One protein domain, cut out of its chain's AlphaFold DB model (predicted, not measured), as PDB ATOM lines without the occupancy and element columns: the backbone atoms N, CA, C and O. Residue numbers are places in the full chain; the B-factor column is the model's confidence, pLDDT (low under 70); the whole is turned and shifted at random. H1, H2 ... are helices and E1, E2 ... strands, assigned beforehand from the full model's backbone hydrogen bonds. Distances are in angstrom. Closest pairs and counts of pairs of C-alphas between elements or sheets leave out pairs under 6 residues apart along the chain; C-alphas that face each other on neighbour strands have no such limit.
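This is residues 133 to 316 of the 359 residues of an uncharacterized protein of Oceanospirillaceae bacterium (UniProt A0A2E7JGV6). One long antiparallel sheet of twelve strands folds back on itself, curled like part of a barrel, with E6 to E1 in one leaf, E12 to E8 in the other and E13 as the hinge. Edge strands E6 and E8 come within 7.7 A at the closest C-alphas, the short H1 sits at the sheet's level, H2 only grazes the sheet, and residues 206 to 211, round the E5-E6 turn, stick out. The 184 printed residues run E1 E2 E3 H1 E4 E5 E6 E7 E8 E9 E10 E11 E12 E13 H2, and the class is mostly strand. The sheet's order is E6 E5 E4 E3 E2 E1 E13 E12 E11 E10 E9 E8. The whole is compact, with a radius of gyration of the C-alphas of 16.1 A and spans of 50 by 43 by 32 A.

The first leaf holds E6, residues 210 to 224, 35.9 A long; E5, 195 to 207, 32.5 A; E4, 187 to 191; E3, 173 to 176; E2, 161 to 170, 27.3 A; and E1, 141 to 149, 24.3 A, from C-alpha 141 at (22.944, 15.132, 16.766). The hinge E13, 296 to 306, is 23.9 A long. The second leaf holds E12, 289 to 293; E11, 282 to 285; E10, 264 to 273, 28.0 A; E9, 250 to 261, 28.2 A; and E8, 232 to 234. E7, 226 to 228, pairs with no named strand. H1 is residues 178 to 182 and H2 residues 309 to 315, ending at C-alpha 315 (37.895, 23.579, 14.136).

The leaves face each other with 30 pairs of C-alphas within 11 A. E13 is antiparallel to E1 at 169 degrees, with N 144 and O 302 2.9 A apart, and to E12 at 167 degrees, with N 298 and O 291 at 2.7 A. E5 and E6 form a hairpin, N 205 and O 212 being 2.8 A apart; E5 bends by 58 degrees at residue 204 and E6 by 60 degrees at residue 219. The closest C-alphas of E6 and E9 are those of His 222 and Ile 251, 7.5 A apart. H1 has a height over the sheet of 3.4 A. H2 only grazes the sheet with residues 309 to 313. H2 has every O i to N i+4 pair within hydrogen-bond range; H1 has 0 of 1, but 2 of 2 O i to N i+3 pairs.

The C-alphas of Glu 208 and Asp 263 are farthest apart, at 51.7 A. The printed part has no cut. The links E1 to E2 and E8 to E9 are long. Mean pLDDT of the printed part is 86.4, with residues 154 to 155, 206, 236 to 248 and 274 to 279 under 70.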
ATOM      1  N   SER A 133      23.889  30.455  27.386       91.94
ATOM      2  CA  SER A 133      24.270  29.596  26.270       91.94
ATOM      3  C   SER A 133      23.024  29.005  25.613       91.94
ATOM      4  O   SER A 133      22.244  28.319  26.274       91.94
ATOM      5  N   LEU A 134      22.856  29.213  24.308       92.19
ATOM      6  CA  LEU A 134      21.777  28.602  23.523       92.19
ATOM      7  C   LEU A 134      22.116  27.183  23.048       92.19
ATOM      8  O   LEU A 134      21.223  26.430  22.653       92.19
ATOM      9  N   THR A 135      23.385  26.767  23.129       89.00
ATOM     10  CA  THR A 135      23.809  25.426  22.685       89.00
ATOM     11  C   THR A 135      23.183  24.300  23.499       89.00
ATOM     12  O   THR A 135      23.068  23.174  23.016       89.00
ATOM     13  N   ASP A 136      22.771  24.603  24.729       90.12
ATOM     14  CA  ASP A 136      22.156  23.636  25.636       90.12
ATOM     15  C   ASP A 136      20.673  23.405  25.297       90.12
ATOM     16  O   ASP A 136      20.118  22.362  25.645       90.12
ATOM     17  N   TYR A 137      20.048  24.344  24.578       93.69
ATOM     18  CA  TYR A 137      18.622  24.345  24.245       93.69
ATOM     19  C   TYR A 137      18.327  23.846  22.831       93.69
ATOM     20  O   TYR A 137      17.241  23.330  22.587       93.69
ATOM     21  N   VAL A 138      19.279  23.960  21.899       89.88
ATOM     22  CA  VAL A 138      19.079  23.551  20.496       89.88
ATOM     23  C   VAL A 138      20.144  22.537  20.073       89.88
ATOM     24  O   VAL A 138      21.085  22.866  19.345       89.88
ATOM     25  N   PRO A 139      20.041  21.282  20.550       93.75
ATOM     26  CA  PRO A 139      21.034  20.264  20.258       93.75
ATOM     27  C   PRO A 139      20.944  19.800  18.799       93.75
ATOM     28  O   PRO A 139      19.866  19.560  18.259       93.75
ATOM     29  N   LEU A 140      22.112  19.601  18.190       95.25
ATOM     30  CA  LEU A 140      22.284  18.896  16.918       95.25
ATOM     31  C   LEU A 140      22.873  17.513  17.210       95.25
ATOM     32  O   LEU A 140      23.640  17.360  18.165       95.25
ATOM     33  N   GLY A 141      22.540  16.494  16.425       95.75
ATOM     34  CA  GLY A 141      22.944  15.132  16.766       95.75
ATOM     35  C   GLY A 141      22.222  14.066  15.980       95.75
ATOM     36  O   GLY A 141      21.870  14.301  14.842       95.75
ATOM     37  N   ASP A 142      22.060  12.905  16.607       97.75
ATOM     38  CA  ASP A 142      21.109  11.861  16.221       97.75
ATOM     39  C   ASP A 142      20.077  11.837  17.348       97.75
ATOM     40  O   ASP A 142      20.359  11.346  18.452       97.75
ATOM     41  N   ILE A 143      18.954  12.505  17.101       98.00
ATOM     42  CA  ILE A 143      17.923  12.799  18.090       98.00
ATOM     43  C   ILE A 143      16.563  12.479  17.487       98.00
ATOM     44  O   ILE A 143      16.292  12.815  16.339       98.00
ATOM     45  N   GLU A 144      15.713  11.856  18.289       97.88
ATOM     46  CA  GLU A 144      14.323  11.560  17.975       97.88
ATOM     47  C   GLU A 144      13.435  12.242  19.020       97.88
ATOM     48  O   GLU A 144      13.670  12.103  20.224       97.88
ATOM     49  N   TYR A 145      12.425  12.976  18.571       97.12
ATOM     50  CA  TYR A 145      11.407  13.605  19.406       97.12
ATOM     51  C   TYR A 145      10.051  13.007  19.073       97.12
ATOM     52  O   TYR A 145       9.749  12.779  17.905       97.12
ATOM     53  N   THR A 146       9.223  12.781  20.088       96.44
ATOM     54  CA  THR A 146       7.817  12.423  19.901       96.44
ATOM     55  C   THR A 146       6.943  13.533  20.457       96.44
ATOM     56  O   THR A 146       6.968  13.802  21.659       96.44
ATOM     57  N   TYR A 147       6.163  14.159  19.583       94.88
ATOM     58  CA  TYR A 147       5.221  15.221  19.920       94.88
ATOM     59  C   TYR A 147       3.787  14.700  19.906       94.88
ATOM     60  O   TYR A 147       3.480  13.735  19.203       94.88
ATOM     61  N   ARG A 148       2.901  15.364  20.651       93.50
ATOM     62  CA  ARG A 148       1.455  15.129  20.618       93.50
ATOM     63  C   ARG A 148       0.699  16.441  20.454       93.50
ATOM     64  O   ARG A 148       0.909  17.385  21.221       93.50
ATOM     65  N   ALA A 149      -0.210  16.468  19.483       90.81
ATOM     66  CA  ALA A 149      -1.080  17.612  19.243       90.81
ATOM     67  C   ALA A 149      -2.118  17.781  20.365       90.81
ATOM     68  O   ALA A 149      -2.772  16.814  20.764       90.81
ATOM     69  N   GLN A 150      -2.257  19.016  20.843       89.19
ATOM     70  CA  GLN A 150      -3.221  19.441  21.864       89.19
ATOM     71  C   GLN A 150      -4.533  19.949  21.256       89.19
ATOM     72  O   GLN A 150      -5.550  19.952  21.934       89.19
ATOM     73  N   VAL A 151      -4.528  20.291  19.965       87.88
ATOM     74  CA  VAL A 151      -5.703  20.680  19.168       87.88
ATOM     75  C   VAL A 151      -5.587  20.145  17.740       87.88
ATOM     76  O   VAL A 151      -4.520  19.689  17.322       87.88
ATOM     77  N   THR A 152      -6.679  20.176  16.975       85.50
ATOM     78  CA  THR A 152      -6.673  19.812  15.547       85.50
ATOM     79  C   THR A 152      -6.409  21.029  14.670       85.50
ATOM     80  O   THR A 152      -7.145  22.007  14.751       85.50
ATOM     81  N   ILE A 153      -5.421  20.936  13.773       72.75
ATOM     82  CA  ILE A 153      -4.919  22.107  13.030       72.75
ATOM     83  C   ILE A 153      -4.845  21.912  11.503       72.75
ATOM     84  O   ILE A 153      -4.299  22.759  10.810       72.75
ATOM     85  N   GLU A 154      -5.457  20.829  10.984       68.75
ATOM     86  CA  GLU A 154      -5.189  20.223   9.657       68.75
ATOM     87  C   GLU A 154      -3.802  19.548   9.677       68.75
ATOM     88  O   GLU A 154      -2.828  20.211   9.990       68.75
ATOM     89  N   PRO A 155      -3.723  18.209   9.491       69.00
ATOM     90  CA  PRO A 155      -2.865  17.298  10.272       69.00
ATOM     91  C   PRO A 155      -1.592  17.936  10.866       69.00
ATOM     92  O   PRO A 155      -0.747  18.394  10.099       69.00
ATOM     93  N   PRO A 156      -1.405  17.876  12.198       76.06
ATOM     94  CA  PRO A 156      -1.887  16.824  13.096       76.06
ATOM     95  C   PRO A 156      -3.322  16.985  13.633       76.06
ATOM     96  O   PRO A 156      -3.846  18.084  13.798       76.06
ATOM     97  N   THR A 157      -3.982  15.848  13.879       86.75
ATOM     98  CA  THR A 157      -5.274  15.794  14.592       86.75
ATOM     99  C   THR A 157      -5.051  15.709  16.100       86.75
ATOM    100  O   THR A 157      -4.018  15.193  16.527       86.75
ATOM    101  N   TYR A 158      -6.004  16.180  16.910       89.81
ATOM    102  CA  TYR A 158      -5.919  16.100  18.372       89.81
ATOM    103  C   TYR A 158      -5.497  14.704  18.867       89.81
ATOM    104  O   TYR A 158      -5.980  13.680  18.374       89.81
ATOM    105  N   ASN A 159      -4.590  14.664  19.850       91.50
ATOM    106  CA  ASN A 159      -3.996  13.454  20.430       91.50
ATOM    107  C   ASN A 159      -3.190  12.565  19.471       91.50
ATOM    108  O   ASN A 159      -2.723  11.492  19.870       91.50
ATOM    109  N   GLN A 160      -2.979  12.986  18.227       91.56
ATOM    110  CA  GLN A 160      -2.115  12.267  17.309       91.56
ATOM    111  C   GLN A 160      -0.644  12.517  17.658       91.56
ATOM    112  O   GLN A 160      -0.235  13.646  17.933       91.56
ATOM    113  N   GLU A 161       0.139  11.439  17.644       94.00
ATOM    114  CA  GLU A 161       1.571  11.463  17.930       94.00
ATOM    115  C   GLU A 161       2.396  11.461  16.644       94.00
ATOM    116  O   GLU A 161       2.054  10.770  15.677       94.00
ATOM    117  N   PHE A 162       3.495  12.213  16.658       92.56
ATOM    118  CA  PHE A 162       4.425  12.349  15.540       92.56
ATOM    119  C   PHE A 162       5.848  12.203  16.031       92.56
ATOM    120  O   PHE A 162       6.205  12.745  17.075       92.56
ATOM    121  N   THR A 163       6.647  11.480  15.258       94.56
ATOM    122  CA  THR A 163       8.062  11.282  15.538       94.56
ATOM    123  C   THR A 163       8.881  12.062  14.530       94.56
ATOM    124  O   THR A 163       8.770  11.821  13.330       94.56
ATOM    125  N   GLU A 164       9.717  12.954  15.039       94.62
ATOM    126  CA  GLU A 164      10.560  13.855  14.263       94.62
ATOM    127  C   GLU A 164      12.019  13.675  14.657       94.62
ATOM    128  O   GLU A 164      12.325  13.206  15.758       94.62
ATOM    129  N   THR A 165      12.932  14.035  13.761       96.69
ATOM    130  CA  THR A 165      14.360  13.815  13.963       96.69
ATOM    131  C   THR A 165      15.173  15.086  13.824       96.69
ATOM    132  O   THR A 165      14.812  16.040  13.128       96.69
ATOM    133  N   VAL A 166      16.310  15.078  14.516       97.06
ATOM    134  CA  VAL A 166      17.448  15.937  14.213       97.06
ATOM    135  C   VAL A 166      18.621  15.019  13.926       97.06
ATOM    136  O   VAL A 166      19.078  14.326  14.834       97.06
ATOM    137  N   ASP A 167      19.065  14.988  12.671       97.44
ATOM    138  CA  ASP A 167      20.109  14.084  12.181       97.44
ATOM    139  C   ASP A 167      21.031  14.741  11.144       97.44
ATOM    140  O   ASP A 167      20.706  15.763  10.543       97.44
ATOM    141  N   GLU A 168      22.239  14.198  10.976       97.06
ATOM    142  CA  GLU A 168      23.178  14.662   9.950       97.06
ATOM    143  C   GLU A 168      22.725  14.175   8.562       97.06
ATOM    144  O   GLU A 168      22.862  12.998   8.226       97.06
ATOM    145  N   ASP A 169      22.228  15.098   7.739       96.06
ATOM    146  CA  ASP A 169      21.761  14.828   6.372       96.06
ATOM    147  C   ASP A 169      22.936  14.708   5.390       96.06
ATOM    148  O   ASP A 169      22.982  13.837   4.516       96.06
ATOM    149  N   SER A 170      23.942  15.562   5.568       95.56
ATOM    150  CA  SER A 170      25.211  15.508   4.844       95.56
ATOM    151  C   SER A 170      26.338  16.057   5.724       95.56
ATOM    152  O   SER A 170      26.047  16.709   6.720       95.56
ATOM    153  N   PRO A 171      27.627  15.801   5.417       95.00
ATOM    154  CA  PRO A 171      28.722  16.151   6.323       95.00
ATOM    155  C   PRO A 171      28.690  17.614   6.798       95.00
ATOM    156  O   PRO A 171      28.913  18.531   6.006       95.00
ATOM    157  N   GLY A 172      28.443  17.819   8.096       93.62
ATOM    158  CA  GLY A 172      28.337  19.133   8.740       93.62
ATOM    159  C   GLY A 172      27.014  19.883   8.525       93.62
ATOM    160  O   GLY A 172      26.925  21.049   8.918       93.62
ATOM    161  N   ILE A 173      26.014  19.242   7.913       96.12
ATOM    162  CA  ILE A 173      24.658  19.759   7.699       96.12
ATOM    163  C   ILE A 173      23.656  18.856   8.418       96.12
ATOM    164  O   ILE A 173      23.589  17.653   8.166       96.12
ATOM    165  N   TYR A 174      22.843  19.454   9.279       96.69
ATOM    166  CA  TYR A 174      21.899  18.754  10.141       96.69
ATOM    167  C   TYR A 174      20.475  19.102   9.748       96.69
ATOM    168  O   TYR A 174      20.114  20.274   9.726       96.69
ATOM    169  N   LYS A 175      19.664  18.098   9.445       95.69
ATOM    170  CA  LYS A 175      18.247  18.269   9.157       95.69
ATOM    171  C   LYS A 175      17.455  18.167  10.455       95.69
ATOM    172  O   LYS A 175      17.707  17.273  11.250       95.69
ATOM    173  N   ASN A 176      16.507  19.073  10.657       93.88
ATOM    174  CA  ASN A 176      15.518  19.034  11.725       93.88
ATOM    175  C   ASN A 176      14.125  19.030  11.099       93.88
ATOM    176  O   ASN A 176      13.733  20.004  10.452       93.88
ATOM    177  N   THR A 177      13.393  17.944  11.302       92.12
ATOM    178  CA  THR A 177      12.052  17.762  10.733       92.12
ATOM    179  C   THR A 177      10.941  18.268  11.657       92.12
ATOM    180  O   THR A 177       9.806  18.437  11.224       92.12
ATOM    181  N   SER A 178      11.263  18.622  12.909       87.88
ATOM    182  CA  SER A 178      10.275  19.032  13.923       87.88
ATOM    183  C   SER A 178       9.454  20.249  13.497       87.88
ATOM    184  O   SER A 178       8.268  20.318  13.798       87.88
ATOM    185  N   TYR A 179      10.061  21.182  12.759       81.69
ATOM    186  CA  TYR A 179       9.409  22.406  12.280       81.69
ATOM    187  C   TYR A 179       8.311  22.156  11.234       81.69
ATOM    188  O   TYR A 179       7.382  22.957  11.112       81.69
ATOM    189  N   ALA A 180       8.339  21.008  10.548       73.56
ATOM    190  CA  ALA A 180       7.312  20.636   9.580       73.56
ATOM    191  C   ALA A 180       5.928  20.501  10.221       73.56
ATOM    192  O   ALA A 180       4.926  20.846   9.598       73.56
ATOM    193  N   LEU A 181       5.875  20.071  11.483       72.12
ATOM    194  CA  LEU A 181       4.630  19.957  12.236       72.12
ATOM    195  C   LEU A 181       4.031  21.316  12.634       72.12
ATOM    196  O   LEU A 181       2.855  21.380  12.982       72.12
ATOM    197  N   PHE A 182       4.821  22.387  12.566       72.25
ATOM    198  CA  PHE A 182       4.407  23.760  12.868       72.25
ATOM    199  C   PHE A 182       4.182  24.586  11.584       72.25
ATOM    200  O   PHE A 182       4.089  25.807  11.635       72.25
ATOM    201  N   GLY A 183       4.092  23.924  10.420       70.75
ATOM    202  CA  GLY A 183       3.781  24.559   9.133       70.75
ATOM    203  C   GLY A 183       4.970  25.197   8.402       70.75
ATOM    204  O   GLY A 183       4.778  25.755   7.324       70.75
ATOM    205  N   GLU A 184       6.185  25.079   8.944       72.56
ATOM    206  CA  GLU A 184       7.407  25.719   8.419       72.56
ATOM    207  C   GLU A 184       8.289  24.762   7.585       72.56
ATOM    208  O   GLU A 184       9.251  25.170   6.939       72.56
ATOM    209  N   GLY A 185       7.951  23.470   7.556       79.31
ATOM    210  CA  GLY A 185       8.694  22.441   6.823       79.31
ATOM    211  C   GLY A 185      10.046  22.059   7.446       79.31
ATOM    212  O   GLY A 185      10.364  22.393   8.584       79.31
ATOM    213  N   ASP A 186      10.848  21.292   6.701       89.00
ATOM    214  CA  ASP A 186      12.156  20.819   7.169       89.00
ATOM    215  C   ASP A 186      13.185  21.959   7.230       89.00
ATOM    216  O   ASP A 186      13.382  22.690   6.252       89.00
ATOM    217  N   HIS A 187      13.913  22.054   8.342       88.94
ATOM    218  CA  HIS A 187      15.006  23.009   8.523       88.94
ATOM    219  C   HIS A 187      16.361  22.320   8.404       88.94
ATOM    220  O   HIS A 187      16.557  21.208   8.891       88.94
ATOM    221  N   TYR A 188      17.328  23.002   7.799       92.56
ATOM    222  CA  TYR A 188      18.685  22.498   7.630       92.56
ATOM    223  C   TYR A 188      19.670  23.451   8.284       92.56
ATOM    224  O   TYR A 188      19.740  24.623   7.921       92.56
ATOM    225  N   TYR A 189      20.470  22.943   9.206       93.62
ATOM    226  CA  TYR A 189      21.413  23.711   9.997       93.62
ATOM    227  C   TYR A 189      22.852  23.383   9.640       93.62
ATOM    228  O   TYR A 189      23.188  22.249   9.310       93.62
ATOM    229  N   ARG A 190      23.730  24.370   9.784       94.25
ATOM    230  CA  ARG A 190      25.177  24.162   9.841       94.25
ATOM    231  C   ARG A 190      25.757  24.901  11.035       94.25
ATOM    232  O   ARG A 190      25.202  25.901  11.482       94.25
ATOM    233  N   ILE A 191      26.911  24.458  11.506       95.25
ATOM    234  CA  ILE A 191      27.626  25.127  12.596       95.25
ATOM    235  C   ILE A 191      28.576  26.168  11.990       95.25
ATOM    236  O   ILE A 191      29.329  25.867  11.062       95.25
ATOM    237  N   GLY A 192      28.493  27.407  12.471       93.06
ATOM    238  CA  GLY A 192      29.413  28.504  12.173       93.06
ATOM    239  C   GLY A 192      30.392  28.764  13.319       93.06
ATOM    240  O   GLY A 192      30.490  27.980  14.260       93.06
ATOM    241  N   LYS A 193      31.154  29.859  13.226       91.50
ATOM    242  CA  LYS A 193      32.155  30.243  14.241       91.50
ATOM    243  C   LYS A 193      31.530  30.779  15.532       91.50
ATOM    244  O   LYS A 193      32.134  30.660  16.592       91.50
ATOM    245  N   ASP A 194      30.354  31.368  15.409       90.38
ATOM    246  CA  ASP A 194      29.654  32.199  16.388       90.38
ATOM    247  C   ASP A 194      28.222  31.715  16.672       90.38
ATOM    248  O   ASP A 194      27.554  32.237  17.565       90.38
ATOM    249  N   GLY A 195      27.749  30.694  15.956       92.44
ATOM    250  CA  GLY A 195      26.404  30.173  16.138       92.44
ATOM    251  C   GLY A 195      26.032  29.035  15.198       92.44
ATOM    252  O   GLY A 195      26.830  28.545  14.395       92.44
ATOM    253  N   ILE A 196      24.777  28.623  15.298       92.06
ATOM    254  CA  ILE A 196      24.099  27.714  14.388       92.06
ATOM    255  C   ILE A 196      23.421  28.555  13.307       92.06
ATOM    256  O   ILE A 196      22.646  29.470  13.586       92.06
ATOM    257  N   TYR A 197      23.710  28.231  12.054       90.75
ATOM    258  CA  TYR A 197      23.149  28.901  10.891       90.75
ATOM    259  C   TYR A 197      22.035  28.055  10.300       90.75
ATOM    260  O   TYR A 197      22.221  26.856  10.082       90.75
ATOM    261  N   LEU A 198      20.912  28.689   9.975       88.31
ATOM    262  CA  LEU A 198      19.884  28.087   9.141       88.31
ATOM    263  C   LEU A 198      20.361  28.156   7.692       88.31
ATOM    264  O   LEU A 198      20.405  29.213   7.062       88.31
ATOM    265  N   LYS A 199      20.790  27.006   7.182       89.06
ATOM    266  CA  LYS A 199      21.366  26.852   5.853       89.06
ATOM    267  C   LYS A 199      20.292  26.923   4.775       89.06
ATOM    268  O   LYS A 199      20.463  27.632   3.777       89.06
ATOM    269  N   SER A 200      19.202  26.203   4.991       86.81
ATOM    270  CA  SER A 200      18.040  26.188   4.114       86.81
ATOM    271  C   SER A 200      16.789  25.767   4.870       86.81
ATOM    272  O   SER A 200      16.884  25.099   5.898       86.81
ATOM    273  N   LEU A 201      15.629  26.126   4.336       83.44
ATOM    274  CA  LEU A 201      14.327  25.699   4.841       83.44
ATOM    275  C   LEU A 201      13.432  25.271   3.679       83.44
ATOM    276  O   LEU A 201      13.626  25.713   2.541       83.44
ATOM    277  N   TYR A 202      12.486  24.381   3.947       81.06
ATOM    278  CA  TYR A 202      11.408  24.086   3.014       81.06
ATOM    279  C   TYR A 202      10.381  25.219   3.056       81.06
ATOM    280  O   TYR A 202       9.970  25.631   4.128       81.06
ATOM    281  N   ARG A 203       9.955  25.729   1.900       76.81
ATOM    282  CA  ARG A 203       8.951  26.792   1.836       76.81
ATOM    283  C   ARG A 203       7.922  26.528   0.761       76.81
ATOM    284  O   ARG A 203       8.277  26.226  -0.382       76.81
ATOM    285  N   ASP A 204       6.674  26.789   1.120       74.69
ATOM    286  CA  ASP A 204       5.593  26.997   0.172       74.69
ATOM    287  C   ASP A 204       5.430  28.495  -0.087       74.69
ATOM    288  O   ASP A 204       5.389  29.317   0.830       74.69
ATOM    289  N   TYR A 205       5.370  28.885  -1.354       73.12
ATOM    290  CA  TYR A 205       5.212  30.279  -1.747       73.12
ATOM    291  C   TYR A 205       4.361  30.413  -3.004       73.12
ATOM    292  O   TYR A 205       4.318  29.537  -3.868       73.12
ATOM    293  N   PHE A 206       3.668  31.542  -3.109       68.88
ATOM    294  CA  PHE A 206       2.745  31.815  -4.199       68.88
ATOM    295  C   PHE A 206       3.344  32.849  -5.147       68.88
ATOM    296  O   PHE A 206       3.564  33.994  -4.760       68.88
ATOM    297  N   VAL A 207       3.601  32.460  -6.393       73.00
ATOM    298  CA  VAL A 207       4.177  33.341  -7.418       73.00
ATOM    299  C   VAL A 207       3.304  33.273  -8.661       73.00
ATOM    300  O   VAL A 207       2.947  32.195  -9.125       73.00
ATOM    301  N   GLU A 208       2.925  34.444  -9.177       81.31
ATOM    302  CA  GLU A 208       2.166  34.603 -10.429       81.31
ATOM    303  C   GLU A 208       0.864  33.779 -10.534       81.31
ATOM    304  O   GLU A 208       0.399  33.477 -11.632       81.31
ATOM    305  N   GLY A 209       0.215  33.463  -9.410       81.00
ATOM    306  CA  GLY A 209      -1.028  32.684  -9.418       81.00
ATOM    307  C   GLY A 209      -0.846  31.189  -9.141       81.00
ATOM    308  O   GLY A 209      -1.843  30.464  -9.134       81.00
ATOM    309  N   GLU A 210       0.385  30.727  -8.916       81.50
ATOM    310  CA  GLU A 210       0.716  29.319  -8.702       81.50
ATOM    311  C   GLU A 210       1.405  29.093  -7.351       81.50
ATOM    312  O   GLU A 210       2.294  29.844  -6.941       81.50
ATOM    313  N   TRP A 211       0.996  28.021  -6.668       77.75
ATOM    314  CA  TRP A 211       1.677  27.515  -5.478       77.75
ATOM    315  C   TRP A 211       2.929  26.750  -5.892       77.75
ATOM    316  O   TRP A 211       2.862  25.809  -6.685       77.75
ATOM    317  N   ASN A 212       4.062  27.161  -5.343       76.62
ATOM    318  CA  ASN A 212       5.360  26.536  -5.517       76.62
ATOM    319  C   ASN A 212       5.851  26.047  -4.157       76.62
ATOM    320  O   ASN A 212       5.630  26.708  -3.150       76.62
ATOM    321  N   SER A 213       6.546  24.915  -4.155       78.88
ATOM    322  CA  SER A 213       7.131  24.309  -2.961       78.88
ATOM    323  C   SER A 213       8.591  23.969  -3.237       78.88
ATOM    324  O   SER A 213       8.886  23.372  -4.282       78.88
ATOM    325  N   GLY A 214       9.513  24.290  -2.334       79.31
ATOM    326  CA  GLY A 214      10.918  23.938  -2.530       79.31
ATOM    327  C   GLY A 214      11.818  24.262  -1.349       79.31
ATOM    328  O   GLY A 214      11.403  24.897  -0.391       79.31
ATOM    329  N   ILE A 215      13.070  23.816  -1.441       80.38
ATOM    330  CA  ILE A 215      14.111  24.156  -0.468       80.38
ATOM    331  C   ILE A 215      14.742  25.481  -0.892       80.38
ATOM    332  O   ILE A 215      15.276  25.592  -1.999       80.38
ATOM    333  N   GLU A 216      14.692  26.472  -0.009       79.94
ATOM    334  CA  GLU A 216      15.305  27.780  -0.206       79.94
ATOM    335  C   GLU A 216      16.628  27.867   0.561       79.94
ATOM    336  O   GLU A 216      16.678  27.630   1.767       79.94
ATOM    337  N   GLU A 217      17.719  28.207  -0.131       83.81
ATOM    338  CA  GLU A 217      19.000  28.504   0.517       83.81
ATOM    339  C   GLU A 217      18.982  29.925   1.088       83.81
ATOM    340  O   GLU A 217      18.811  30.889   0.341       83.81
ATOM    341  N   ILE A 218      19.241  30.062   2.388       79.38
ATOM    342  CA  ILE A 218      19.244  31.367   3.068       79.38
ATOM    343  C   ILE A 218      20.545  31.643   3.813       79.38
ATOM    344  O   ILE A 218      21.051  32.755   3.732       79.38
ATOM    345  N   ASP A 219      21.146  30.624   4.421       85.00
ATOM    346  CA  ASP A 219      22.453  30.680   5.078       85.00
ATOM    347  C   ASP A 219      22.637  31.835   6.082       85.00
ATOM    348  O   ASP A 219      23.614  32.584   6.039       85.00
ATOM    349  N   LEU A 220      21.675  31.963   6.994       84.81
ATOM    350  CA  LEU A 220      21.569  33.051   7.965       84.81
ATOM    351  C   LEU A 220      21.906  32.575   9.377       84.81
ATOM    352  O   LEU A 220      21.634  31.421   9.714       84.81
ATOM    353  N   LEU A 221      22.485  33.458  10.199       87.00
ATOM    354  CA  LEU A 221      22.644  33.174  11.624       87.00
ATOM    355  C   LEU A 221      21.241  32.977  12.199       87.00
ATOM    356  O   LEU A 221      20.417  33.884  12.136       87.00
ATOM    357  N   HIS A 222      20.980  31.771  12.691       85.56
ATOM    358  CA  HIS A 222      19.722  31.437  13.336       85.56
ATOM    359  C   HIS A 222      19.902  31.643  14.829       85.56
ATOM    360  O   HIS A 222      19.338  32.567  15.391       85.56
ATOM    361  N   LEU A 223      20.788  30.866  15.453       88.81
ATOM    362  CA  LEU A 223      21.003  30.902  16.895       88.81
ATOM    363  C   LEU A 223      22.475  31.190  17.188       88.81
ATOM    364  O   LEU A 223      23.317  30.352  16.855       88.81
ATOM    365  N   PRO A 224      22.827  32.329  17.806       91.81
ATOM    366  CA  PRO A 224      24.174  32.521  18.318       91.81
ATOM    367  C   PRO A 224      24.432  31.510  19.436       91.81
ATOM    368  O   PRO A 224      23.500  30.973  20.032       91.81
ATOM    369  N   PHE A 225      25.696  31.232  19.747       92.94
ATOM    370  CA  PHE A 225      25.988  30.351  20.883       92.94
ATOM    371  C   PHE A 225      25.576  30.955  22.221       92.94
ATOM    372  O   PHE A 225      25.258  30.206  23.140       92.94
ATOM    373  N   GLU A 226      25.552  32.280  22.310       93.06
ATOM    374  CA  GLU A 226      25.190  33.010  23.514       93.06
ATOM    375  C   GLU A 226      24.190  34.120  23.193       93.06
ATOM    376  O   GLU A 226      24.260  34.746  22.135       93.06
ATOM    377  N   ILE A 227      23.277  34.374  24.125       93.56
ATOM    378  CA  ILE A 227      22.306  35.467  24.064       93.56
ATOM    379  C   ILE A 227      22.179  36.109  25.447       93.56
ATOM    380  O   ILE A 227      22.307  35.422  26.458       93.56
ATOM    381  N   GLN A 228      21.955  37.418  25.514       95.06
ATOM    382  CA  GLN A 228      21.492  38.038  26.757       95.06
ATOM    383  C   GLN A 228      20.055  37.577  27.036       95.06
ATOM    384  O   GLN A 228      19.282  37.363  26.107       95.06
ATOM    385  N   GLU A 229      19.692  37.415  28.299       95.88
ATOM    386  CA  GLU A 229      18.291  37.332  28.715       95.88
ATOM    387  C   GLU A 229      17.482  38.506  28.146       95.88
ATOM    388  O   GLU A 229      17.965  39.636  28.115       95.88
ATOM    389  N   GLY A 230      16.303  38.220  27.589       95.06
ATOM    390  CA  GLY A 230      15.516  39.213  26.851       95.06
ATOM    391  C   GLY A 230      16.162  39.717  25.558       95.06
ATOM    392  O   GLY A 230      15.624  40.594  24.889       95.06
ATOM    393  N   GLY A 231      17.315  39.176  25.170       93.88
ATOM    394  CA  GLY A 231      18.076  39.667  24.038       93.88
ATOM    395  C   GLY A 231      17.381  39.434  22.701       93.88
ATOM    396  O   GLY A 231      16.638  38.469  22.496       93.88
ATOM    397  N   THR A 232      17.709  40.310  21.753       90.50
ATOM    398  CA  THR A 232      17.310  40.194  20.349       90.50
ATOM    399  C   THR A 232      18.519  39.866  19.482       90.50
ATOM    400  O   THR A 232      19.551  40.537  19.531       90.50
ATOM    401  N   VAL A 233      18.381  38.851  18.636       86.25
ATOM    402  CA  VAL A 233      19.386  38.452  17.653       86.25
ATOM    403  C   VAL A 233      18.883  38.826  16.275       86.25
ATOM    404  O   VAL A 233      17.942  38.227  15.767       86.25
ATOM    405  N   VAL A 234      19.557  39.777  15.637       83.56
ATOM    406  CA  VAL A 234      19.315  40.120  14.234       83.56
ATOM    407  C   VAL A 234      20.314  39.364  13.368       83.56
ATOM    408  O   VAL A 234      21.525  39.496  13.553       83.56
ATOM    409  N   SER A 235      19.826  38.586  12.404       77.50
ATOM    410  CA  SER A 235      20.699  37.908  11.451       77.50
ATOM    411  C   SER A 235      21.491  38.909  10.608       77.50
ATOM    412  O   SER A 235      20.943  39.852  10.041       77.50
ATOM    413  N   SER A 236      22.803  38.695  10.511       60.56
ATOM    414  CA  SER A 236      23.750  39.624   9.881       60.56
ATOM    415  C   SER A 236      24.326  39.126   8.545       60.56
ATOM    416  O   SER A 236      25.396  39.578   8.137       60.56
ATOM    417  N   GLY A 237      23.674  38.161   7.884       61.78
ATOM    418  CA  GLY A 237      24.182  37.500   6.672       61.78
ATOM    419  C   GLY A 237      23.571  37.989   5.352       61.78
ATOM    420  O   GLY A 237      22.432  38.448   5.308       61.78
ATOM    421  N   ASP A 238      24.311  37.816   4.250       55.97
ATOM    422  CA  ASP A 238      23.776  37.961   2.892       55.97
ATOM    423  C   ASP A 238      22.861  36.765   2.586       55.97
ATOM    424  O   ASP A 238      23.333  35.674   2.251       55.97
ATOM    425  N   SER A 239      21.543  36.955   2.686       62.69
ATOM    426  CA  SER A 239      20.602  35.908   2.288       62.69
ATOM    427  C   SER A 239      20.730  35.649   0.782       62.69
ATOM    428  O   SER A 239      20.674  36.584  -0.022       62.69
ATOM    429  N   LYS A 240      20.841  34.381   0.370       61.66
ATOM    430  CA  LYS A 240      20.663  33.999  -1.045       61.66
ATOM    431  C   LYS A 240      19.192  33.966  -1.473       61.66
ATOM    432  O   LYS A 240      18.899  33.611  -2.617       61.66
ATOM    433  N   CYS A 241      18.289  34.320  -0.565       63.38
ATOM    434  CA  CYS A 241      16.865  34.341  -0.818       63.38
ATOM    435  C   CYS A 241      16.539  35.308  -1.970       63.38
ATOM    436  O   CYS A 241      17.111  36.396  -2.121       63.38
ATOM    437  N   THR A 242      15.651  34.872  -2.858       55.84
ATOM    438  CA  THR A 242      15.355  35.599  -4.090       55.84
ATOM    439  C   THR A 242      14.224  36.605  -3.875       55.84
ATOM    440  O   THR A 242      13.046  36.297  -3.996       55.84
ATOM    441  N   TYR A 243      14.633  37.844  -3.609       53.59
ATOM    442  CA  TYR A 243      14.106  39.102  -4.163       53.59
ATOM    443  C   TYR A 243      12.713  39.663  -3.782       53.59
ATOM    444  O   TYR A 243      12.427  40.779  -4.201       53.59
ATOM    445  N   GLU A 244      11.878  39.042  -2.946       49.38
ATOM    446  CA  GLU A 244      10.685  39.760  -2.403       49.38
ATOM    447  C   GLU A 244      10.196  39.267  -1.028       49.38
ATOM    448  O   GLU A 244       9.305  39.860  -0.426       49.38
ATOM    449  N   HIS A 245      10.810  38.202  -0.509       50.94
ATOM    450  CA  HIS A 245      10.324  37.448   0.649       50.94
ATOM    451  C   HIS A 245      11.432  37.075   1.636       50.94
ATOM    452  O   HIS A 245      11.288  36.121   2.397       50.94
ATOM    453  N   CYS A 246      12.563  37.772   1.587       58.62
ATOM    454  CA  CYS A 246      13.599  37.583   2.591       58.62
ATOM    455  C   CYS A 246      13.143  38.370   3.807       58.62
ATOM    456  O   CYS A 246      13.356  39.577   3.884       58.62
ATOM    457  N   LEU A 247      12.401  37.697   4.681       58.38
ATOM    458  CA  LEU A 247      12.101  38.233   5.993       58.38
ATOM    459  C   LEU A 247      13.421  38.359   6.745       58.38
ATOM    460  O   LEU A 247      14.270  37.462   6.677       58.38
ATOM    461  N   ASP A 248      13.590  39.480   7.440       68.44
ATOM    462  CA  ASP A 248      14.664  39.602   8.411       68.44
ATOM    463  C   ASP A 248      14.511  38.441   9.390       68.44
ATOM    464  O   ASP A 248      13.450  38.248   9.988       68.44
ATOM    465  N   HIS A 249      15.556  37.628   9.502       77.00
ATOM    466  CA  HIS A 249      15.589  36.558  10.478       77.00
ATOM    467  C   HIS A 249      16.006  37.161  11.807       77.00
ATOM    468  O   HIS A 249      17.188  37.424  12.031       77.00
ATOM    469  N   ILE A 250      15.018  37.404  12.659       82.19
ATOM    470  CA  ILE A 250      15.221  37.932  14.000       82.19
ATOM    471  C   ILE A 250      14.751  36.872  14.985       82.19
ATOM    472  O   ILE A 250      13.718  36.244  14.750       82.19
ATOM    473  N   ILE A 251      15.516  36.652  16.047       86.56
ATOM    474  CA  ILE A 251      15.098  35.844  17.191       86.56
ATOM    475  C   ILE A 251      15.009  36.744  18.410       86.56
ATOM    476  O   ILE A 251      15.934  37.501  18.691       86.56
ATOM    477  N   TYR A 252      13.911  36.614  19.136       90.50
ATOM    478  CA  TYR A 252      13.666  37.265  20.411       90.50
ATOM    479  C   TYR A 252      13.610  36.187  21.480       90.50
ATOM    480  O   TYR A 252      12.898  35.197  21.314       90.50
ATOM    481  N   MET A 253      14.348  36.364  22.569       93.94
ATOM    482  CA  MET A 253      14.107  35.583  23.774       93.94
ATOM    483  C   MET A 253      13.035  36.293  24.590       93.94
ATOM    484  O   MET A 253      13.280  37.390  25.075       93.94
ATOM    485  N   ILE A 254      11.856  35.689  24.710       94.00
ATOM    486  CA  ILE A 254      10.681  36.348  25.302       94.00
ATOM    487  C   ILE A 254      10.287  35.784  26.662       94.00
ATOM    488  O   ILE A 254       9.500  36.397  27.362       94.00
ATOM    489  N   ASP A 255      10.808  34.623  27.052       95.19
ATOM    490  CA  ASP A 255      10.523  34.053  28.368       95.19
ATOM    491  C   ASP A 255      11.615  33.061  28.784       95.19
ATOM    492  O   ASP A 255      12.356  32.520  27.948       95.19
ATOM    493  N   ARG A 256      11.712  32.817  30.089       96.25
ATOM    494  CA  ARG A 256      12.425  31.686  30.667       96.25
ATOM    495  C   ARG A 256      11.837  31.298  32.013       96.25
ATOM    496  O   ARG A 256      11.426  32.140  32.800       96.25
ATOM    497  N   GLY A 257      11.992  30.031  32.363       96.31
ATOM    498  CA  GLY A 257      11.582  29.570  33.679       96.31
ATOM    499  C   GLY A 257      11.946  28.125  33.939       96.31
ATOM    500  O   GLY A 257      12.890  27.581  33.362       96.31
ATOM    501  N   GLU A 258      11.180  27.502  34.827       96.88
ATOM    502  CA  GLU A 258      11.235  26.071  35.091       96.88
ATOM    503  C   GLU A 258       9.872  25.440  34.812       96.88
ATOM    504  O   GLU A 258       8.838  25.973  35.214       96.88
ATOM    505  N   MET A 259       9.866  24.268  34.181       94.88
ATOM    506  CA  MET A 259       8.662  23.457  34.019       94.88
ATOM    507  C   MET A 259       8.939  21.986  34.322       94.88
ATOM    508  O   MET A 259      10.069  21.508  34.215       94.88
ATOM    509  N   ILE A 260       7.898  21.249  34.715       96.00
ATOM    510  CA  ILE A 260       8.009  19.811  34.966       96.00
ATOM    511  C   ILE A 260       7.859  19.055  33.649       96.00
ATOM    512  O   ILE A 260       6.819  19.127  33.000       96.00
ATOM    513  N   PHE A 261       8.868  18.263  33.301       95.94
ATOM    514  CA  PHE A 261       8.823  17.337  32.176       95.94
ATOM    515  C   PHE A 261       9.369  15.975  32.610       95.94
ATOM    516  O   PHE A 261      10.480  15.883  33.131       95.94
ATOM    517  N   ASN A 262       8.579  14.912  32.416       93.94
ATOM    518  CA  ASN A 262       8.891  13.555  32.884       93.94
ATOM    519  C   ASN A 262       9.269  13.492  34.378       93.94
ATOM    520  O   ASN A 262      10.271  12.887  34.749       93.94
ATOM    521  N   ASP A 263       8.454  14.131  35.225       95.25
ATOM    522  CA  ASP A 263       8.629  14.218  36.686       95.25
ATOM    523  C   ASP A 263       9.918  14.934  37.154       95.25
ATOM    524  O   ASP A 263      10.264  14.889  38.338       95.25
ATOM    525  N   GLU A 264      10.620  15.635  36.258       96.00
ATOM    526  CA  GLU A 264      11.829  16.404  36.564       96.00
ATOM    527  C   GLU A 264      11.625  17.893  36.257       96.00
ATOM    528  O   GLU A 264      11.025  18.242  35.242       96.00
ATOM    529  N   SER A 265      12.137  18.778  37.126       97.19
ATOM    530  CA  SER A 265      12.194  20.215  36.823       97.19
ATOM    531  C   SER A 265      13.247  20.466  35.749       97.19
ATOM    532  O   SER A 265      14.388  20.001  35.868       97.19
ATOM    533  N   ARG A 266      12.856  21.178  34.695       96.44
ATOM    534  CA  ARG A 266      13.694  21.543  33.557       96.44
ATOM    535  C   ARG A 266      13.639  23.044  33.355       96.44
ATOM    536  O   ARG A 266      12.556  23.618  33.309       96.44
ATOM    537  N   GLU A 267      14.808  23.650  33.182       97.75
ATOM    538  CA  GLU A 267      14.893  25.025  32.698       97.75
ATOM    539  C   GLU A 267      14.367  25.085  31.260       97.75
ATOM    540  O   GLU A 267      14.710  24.226  30.438       97.75
ATOM    541  N   TYR A 268      13.570  26.106  30.959       97.44
ATOM    542  CA  TYR A 268      13.108  26.392  29.610       97.44
ATOM    543  C   TYR A 268      13.426  27.829  29.206       97.44
ATOM    544  O   TYR A 268      13.598  28.706  30.057       97.44
ATOM    545  N   ILE A 269      13.490  28.049  27.897       96.62
ATOM    546  CA  ILE A 269      13.439  29.374  27.278       96.62
ATOM    547  C   ILE A 269      12.361  29.371  26.202       96.62
ATOM    548  O   ILE A 269      12.116  28.333  25.583       96.62
ATOM    549  N   THR A 270      11.777  30.531  25.941       94.38
ATOM    550  CA  THR A 270      10.853  30.725  24.825       94.38
ATOM    551  C   THR A 270      11.481  31.674  23.824       94.38
ATOM    552  O   THR A 270      11.884  32.789  24.168       94.38
ATOM    553  N   LEU A 271      11.586  31.212  22.580       91.06
ATOM    554  CA  LEU A 271      12.101  31.994  21.470       91.06
ATOM    555  C   LEU A 271      10.967  32.309  20.493       91.06
ATOM    556  O   LEU A 271      10.243  31.417  20.046       91.06
ATOM    557  N   ALA A 272      10.853  33.581  20.136       85.88
ATOM    558  CA  ALA A 272      10.006  34.059  19.053       85.88
ATOM    559  C   ALA A 272      10.879  34.418  17.850       85.88
ATOM    560  O   ALA A 272      12.032  34.820  18.008       85.88
ATOM    561  N   SER A 273      10.350  34.308  16.634       78.69
ATOM    562  CA  SER A 273      11.099  34.724  15.448       78.69
ATOM    563  C   SER A 273      10.209  35.202  14.330       78.69
ATOM    564  O   SER A 273       9.355  34.454  13.893       78.69
ATOM    565  N   SER A 274      10.518  36.358  13.747       66.38
ATOM    566  CA  SER A 274       9.790  36.944  12.610       66.38
ATOM    567  C   SER A 274       9.661  36.043  11.375       66.38
ATOM    568  O   SER A 274       8.810  36.297  10.526       66.38
ATOM    569  N   VAL A 275      10.507  35.017  11.242       60.56
ATOM    570  CA  VAL A 275      10.465  34.053  10.128       60.56
ATOM    571  C   VAL A 275       9.533  32.881  10.431       60.56
ATOM    572  O   VAL A 275       8.946  32.341   9.503       60.56
ATOM    573  N   PHE A 276       9.374  32.530  11.709       58.81
ATOM    574  CA  PHE A 276       8.594  31.379  12.187       58.81
ATOM    575  C   PHE A 276       7.327  31.798  12.957       58.81
ATOM    576  O   PHE A 276       6.554  30.949  13.396       58.81
ATOM    577  N   SER A 277       7.133  33.107  13.174       52.53
ATOM    578  CA  SER A 277       6.123  33.689  14.062       52.53
ATOM    579  C   SER A 277       4.939  34.214  13.271       52.53
ATOM    580  O   SER A 277       4.606  35.402  13.286       52.53
ATOM    581  N   ARG A 278       4.192  33.295  12.683       58.44
ATOM    582  CA  ARG A 278       2.751  33.503  12.522       58.44
ATOM    583  C   ARG A 278       2.038  33.569  13.898       58.44
ATOM    584  O   ARG A 278       1.109  32.811  14.127       58.44
ATOM    585  N   GLY A 279       2.548  34.370  14.840       61.09
ATOM    586  CA  GLY A 279       2.169  34.369  16.260       61.09
ATOM    587  C   GLY A 279       2.682  33.164  17.065       61.09
ATOM    588  O   GLY A 279       2.240  32.923  18.173       61.09
ATOM    589  N   VAL A 280       3.574  32.323  16.530       73.00
ATOM    590  CA  VAL A 280       3.960  31.083  17.227       73.00
ATOM    591  C   VAL A 280       5.244  31.262  18.039       73.00
ATOM    592  O   VAL A 280       6.270  31.702  17.513       73.00
ATOM    593  N   TYR A 281       5.182  30.844  19.305       83.56
ATOM    594  CA  TYR A 281       6.296  30.831  20.250       83.56
ATOM    595  C   TYR A 281       6.836  29.423  20.467       83.56
ATOM    596  O   TYR A 281       6.075  28.492  20.734       83.56
ATOM    597  N   TYR A 282       8.157  29.272  20.364       89.19
ATOM    598  CA  TYR A 282       8.832  27.985  20.495       89.19
ATOM    599  C   TYR A 282       9.486  27.873  21.865       89.19
ATOM    600  O   TYR A 282      10.396  28.632  22.201       89.19
ATOM    601  N   ILE A 283       9.042  26.891  22.639       94.06
ATOM    602  CA  ILE A 283       9.569  26.592  23.968       94.06
ATOM    603  C   ILE A 283      10.672  25.546  23.815       94.06
ATOM    604  O   ILE A 283      10.464  24.501  23.196       94.06
ATOM    605  N   TYR A 284      11.842  25.788  24.398       96.06
ATOM    606  CA  TYR A 284      12.966  24.853  24.403       96.06
ATOM    607  C   TYR A 284      13.315  24.458  25.827       96.06
ATOM    608  O   TYR A 284      13.519  25.314  26.682       96.06
ATOM    609  N   LEU A 285      13.463  23.157  26.058       97.56
ATOM    610  CA  LEU A 285      13.961  22.600  27.305       97.56
ATOM    611  C   LEU A 285      15.474  22.437  27.243       97.56
ATOM    612  O   LEU A 285      16.019  21.810  26.324       97.56
ATOM    613  N   LYS A 286      16.146  22.928  28.279       96.00
ATOM    614  CA  LYS A 286      17.582  22.741  28.455       96.00
ATOM    615  C   LYS A 286      17.937  21.258  28.464       96.00
ATOM    616  O   LYS A 286      17.244  20.440  29.069       96.00
ATOM    617  N   ASP A 287      19.026  20.912  27.788       94.06
ATOM    618  CA  ASP A 287      19.533  19.547  27.632       94.06
ATOM    619  C   ASP A 287      18.572  18.574  26.934       94.06
ATOM    620  O   ASP A 287      18.843  17.370  26.890       94.06
ATOM    621  N   ILE A 288      17.495  19.062  26.317       95.75
ATOM    622  CA  ILE A 288      16.541  18.228  25.581       95.75
ATOM    623  C   ILE A 288      16.386  18.744  24.163       95.75
ATOM    624  O   ILE A 288      16.739  18.002  23.253       95.75
ATOM    625  N   GLY A 289      15.941  19.986  23.975       94.75
ATOM    626  CA  GLY A 289      15.587  20.512  22.662       94.75
ATOM    627  C   GLY A 289      14.245  21.226  22.653       94.75
ATOM    628  O   GLY A 289      13.759  21.682  23.685       94.75
ATOM    629  N   LEU A 290      13.636  21.293  21.470       94.19
ATOM    630  CA  LEU A 290      12.312  21.869  21.280       94.19
ATOM    631  C   LEU A 290      11.267  21.071  22.079       94.19
ATOM    632  O   LEU A 290      11.076  19.878  21.857       94.19
ATOM    633  N   TYR A 291      10.596  21.738  23.014       95.25
ATOM    634  CA  TYR A 291       9.398  21.224  23.673       95.25
ATOM    635  C   TYR A 291       8.190  21.340  22.754       95.25
ATOM    636  O   TYR A 291       7.372  20.431  22.702       95.25
ATOM    637  N   GLY A 292       8.103  22.429  21.995       90.81
ATOM    638  CA  GLY A 292       7.021  22.672  21.056       90.81
ATOM    639  C   GLY A 292       6.416  24.051  21.256       90.81
ATOM    640  O   GLY A 292       7.138  25.010  21.528       90.81
ATOM    641  N   THR A 293       5.105  24.133  21.081       86.19
ATOM    642  CA  THR A 293       4.306  25.363  21.090       86.19
ATOM    643  C   THR A 293       3.003  25.092  21.842       86.19
ATOM    644  O   THR A 293       2.696  23.945  22.163       86.19
ATOM    645  N   HIS A 294       2.173  26.109  22.061       77.50
ATOM    646  CA  HIS A 294       0.907  25.952  22.786       77.50
ATOM    647  C   HIS A 294      -0.025  24.850  22.226       77.50
ATOM    648  O   HIS A 294      -0.728  24.193  22.989       77.50
ATOM    649  N   TYR A 295       0.007  24.568  20.919       81.00
ATOM    650  CA  TYR A 295      -0.862  23.563  20.289       81.00
ATOM    651  C   TYR A 295      -0.225  22.177  20.116       81.00
ATOM    652  O   TYR A 295      -0.929  21.220  19.779       81.00
ATOM    653  N   MET A 296       1.083  22.019  20.327       86.69
ATOM    654  CA  MET A 296       1.741  20.720  20.198       86.69
ATOM    655  C   MET A 296       2.991  20.640  21.065       86.69
ATOM    656  O   MET A 296       3.924  21.420  20.905       86.69
ATOM    657  N   ASN A 297       3.023  19.623  21.925       92.38
ATOM    658  CA  ASN A 297       4.023  19.488  22.975       92.38
ATOM    659  C   ASN A 297       4.758  18.152  22.888       92.38
ATOM    660  O   ASN A 297       4.194  17.126  22.493       92.38
ATOM    661  N   LEU A 298       6.019  18.165  23.300       96.25
ATOM    662  CA  LEU A 298       6.875  17.002  23.435       96.25
ATOM    663  C   LEU A 298       6.307  16.082  24.518       96.25
ATOM    664  O   LEU A 298       5.926  16.534  25.598       96.25
ATOM    665  N   ILE A 299       6.282  14.782  24.239       96.75
ATOM    666  CA  ILE A 299       5.870  13.748  25.196       96.75
ATOM    667  C   ILE A 299       6.967  12.715  25.459       96.75
ATOM    668  O   ILE A 299       6.970  12.091  26.516       96.75
ATOM    669  N   ASP A 300       7.901  12.532  24.523       97.06
ATOM    670  CA  ASP A 300       9.043  11.632  24.679       97.06
ATOM    671  C   ASP A 300      10.211  12.068  23.789       97.06
ATOM    672  O   ASP A 300      10.016  12.754  22.785       97.06
ATOM    673  N   TYR A 301      11.429  11.667  24.142       97.31
ATOM    674  CA  TYR A 301      12.622  11.974  23.360       97.31
ATOM    675  C   TYR A 301      13.715  10.923  23.538       97.31
ATOM    676  O   TYR A 301      13.854  10.273  24.577       97.31
ATOM    677  N   LYS A 302      14.575  10.815  22.528       97.88
ATOM    678  CA  LYS A 302      15.743   9.946  22.546       97.88
ATOM    679  C   LYS A 302      16.925  10.624  21.874       97.88
ATOM    680  O   LYS A 302      16.958  10.802  20.664       97.88
ATOM    681  N   ILE A 303      17.948  10.927  22.664       96.75
ATOM    682  CA  ILE A 303      19.214  11.476  22.171       96.75
ATOM    683  C   ILE A 303      20.226  10.335  22.074       96.75
ATOM    684  O   ILE A 303      20.763   9.879  23.086       96.75
ATOM    685  N   ASN A 304      20.486   9.858  20.857       97.50
ATOM    686  CA  ASN A 304      21.501   8.833  20.604       97.50
ATOM    687  C   ASN A 304      22.908   9.447  20.579       97.50
ATOM    688  O   ASN A 304      23.869   8.827  21.042       97.50
ATOM    689  N   SER A 305      23.034  10.670  20.056       96.44
ATOM    690  CA  SER A 305      24.279  11.439  20.085       96.44
ATOM    691  C   SER A 305      24.023  12.945  20.086       96.44
ATOM    692  O   SER A 305      22.980  13.399  19.623       96.44
ATOM    693  N   ARG A 306      24.992  13.711  20.602       95.44
ATOM    694  CA  ARG A 306      25.037  15.175  20.522       95.44
ATOM    695  C   ARG A 306      26.323  15.602  19.838       95.44
ATOM    696  O   ARG A 306      27.393  15.072  20.142       95.44
ATOM    697  N   VAL A 307      26.209  16.567  18.939       95.88
ATOM    698  CA  VAL A 307      27.345  17.239  18.317       95.88
ATOM    699  C   VAL A 307      27.926  18.232  19.313       95.88
ATOM    700  O   VAL A 307      27.205  19.037  19.896       95.88
ATOM    701  N   ASP A 308      29.244  18.197  19.483       94.56
ATOM    702  CA  ASP A 308      29.972  19.231  20.215       94.56
ATOM    703  C   ASP A 308      30.125  20.460  19.310       94.56
ATOM    704  O   ASP A 308      31.094  20.595  18.555       94.56
ATOM    705  N   VAL A 309      29.113  21.329  19.334       93.56
ATOM    706  CA  VAL A 309      29.049  22.515  18.469       93.56
ATOM    707  C   VAL A 309      30.230  23.456  18.700       93.56
ATOM    708  O   VAL A 309      30.763  24.008  17.738       93.56
ATOM    709  N   ALA A 310      30.713  23.563  19.941       91.12
ATOM    710  CA  ALA A 310      31.865  24.386  20.288       91.12
ATOM    711  C   ALA A 310      33.160  23.823  19.683       91.12
ATOM    712  O   ALA A 310      33.959  24.571  19.115       91.12
ATOM    713  N   ALA A 311      33.365  22.503  19.744       93.62
ATOM    714  CA  ALA A 311      34.520  21.864  19.117       93.62
ATOM    715  C   ALA A 311      34.486  21.972  17.586       93.62
ATOM    716  O   ALA A 311      35.525  22.226  16.969       93.62
ATOM    717  N   VAL A 312      33.310  21.811  16.970       95.00
ATOM    718  CA  VAL A 312      33.142  21.987  15.519       95.00
ATOM    719  C   VAL A 312      33.457  23.428  15.120       95.00
ATOM    720  O   VAL A 312      34.285  23.639  14.235       95.00
ATOM    721  N   ALA A 313      32.886  24.417  15.814       94.12
ATOM    722  CA  ALA A 313      33.145  25.835  15.571       94.12
ATOM    723  C   ALA A 313      34.635  26.190  15.720       94.12
ATOM    724  O   ALA A 313      35.219  26.863  14.865       94.12
ATOM    725  N   ALA A 314      35.295  25.679  16.762       93.62
ATOM    726  CA  ALA A 314      36.722  25.898  16.989       93.62
ATOM    727  C   ALA A 314      37.601  25.324  15.862       93.62
ATOM    728  O   ALA A 314      38.656  25.887  15.563       93.62
ATOM    729  N   ALA A 315      37.171  24.232  15.224       94.88
ATOM    730  CA  ALA A 315      37.895  23.579  14.136       94.88
ATOM    731  C   ALA A 315      37.682  24.226  12.756       94.88
ATOM    732  O   ALA A 315      38.439  23.926  11.828       94.88
ATOM    733  N   LEU A 316      36.677  25.097  12.599       92.69
ATOM    734  CA  LEU A 316      36.465  25.833  11.353       92.69
ATOM    735  C   LEU A 316      37.691  26.708  11.031       92.69
ATOM    736  O   LEU A 316      38.354  27.198  11.950       92.69
TER     737      LEU A 316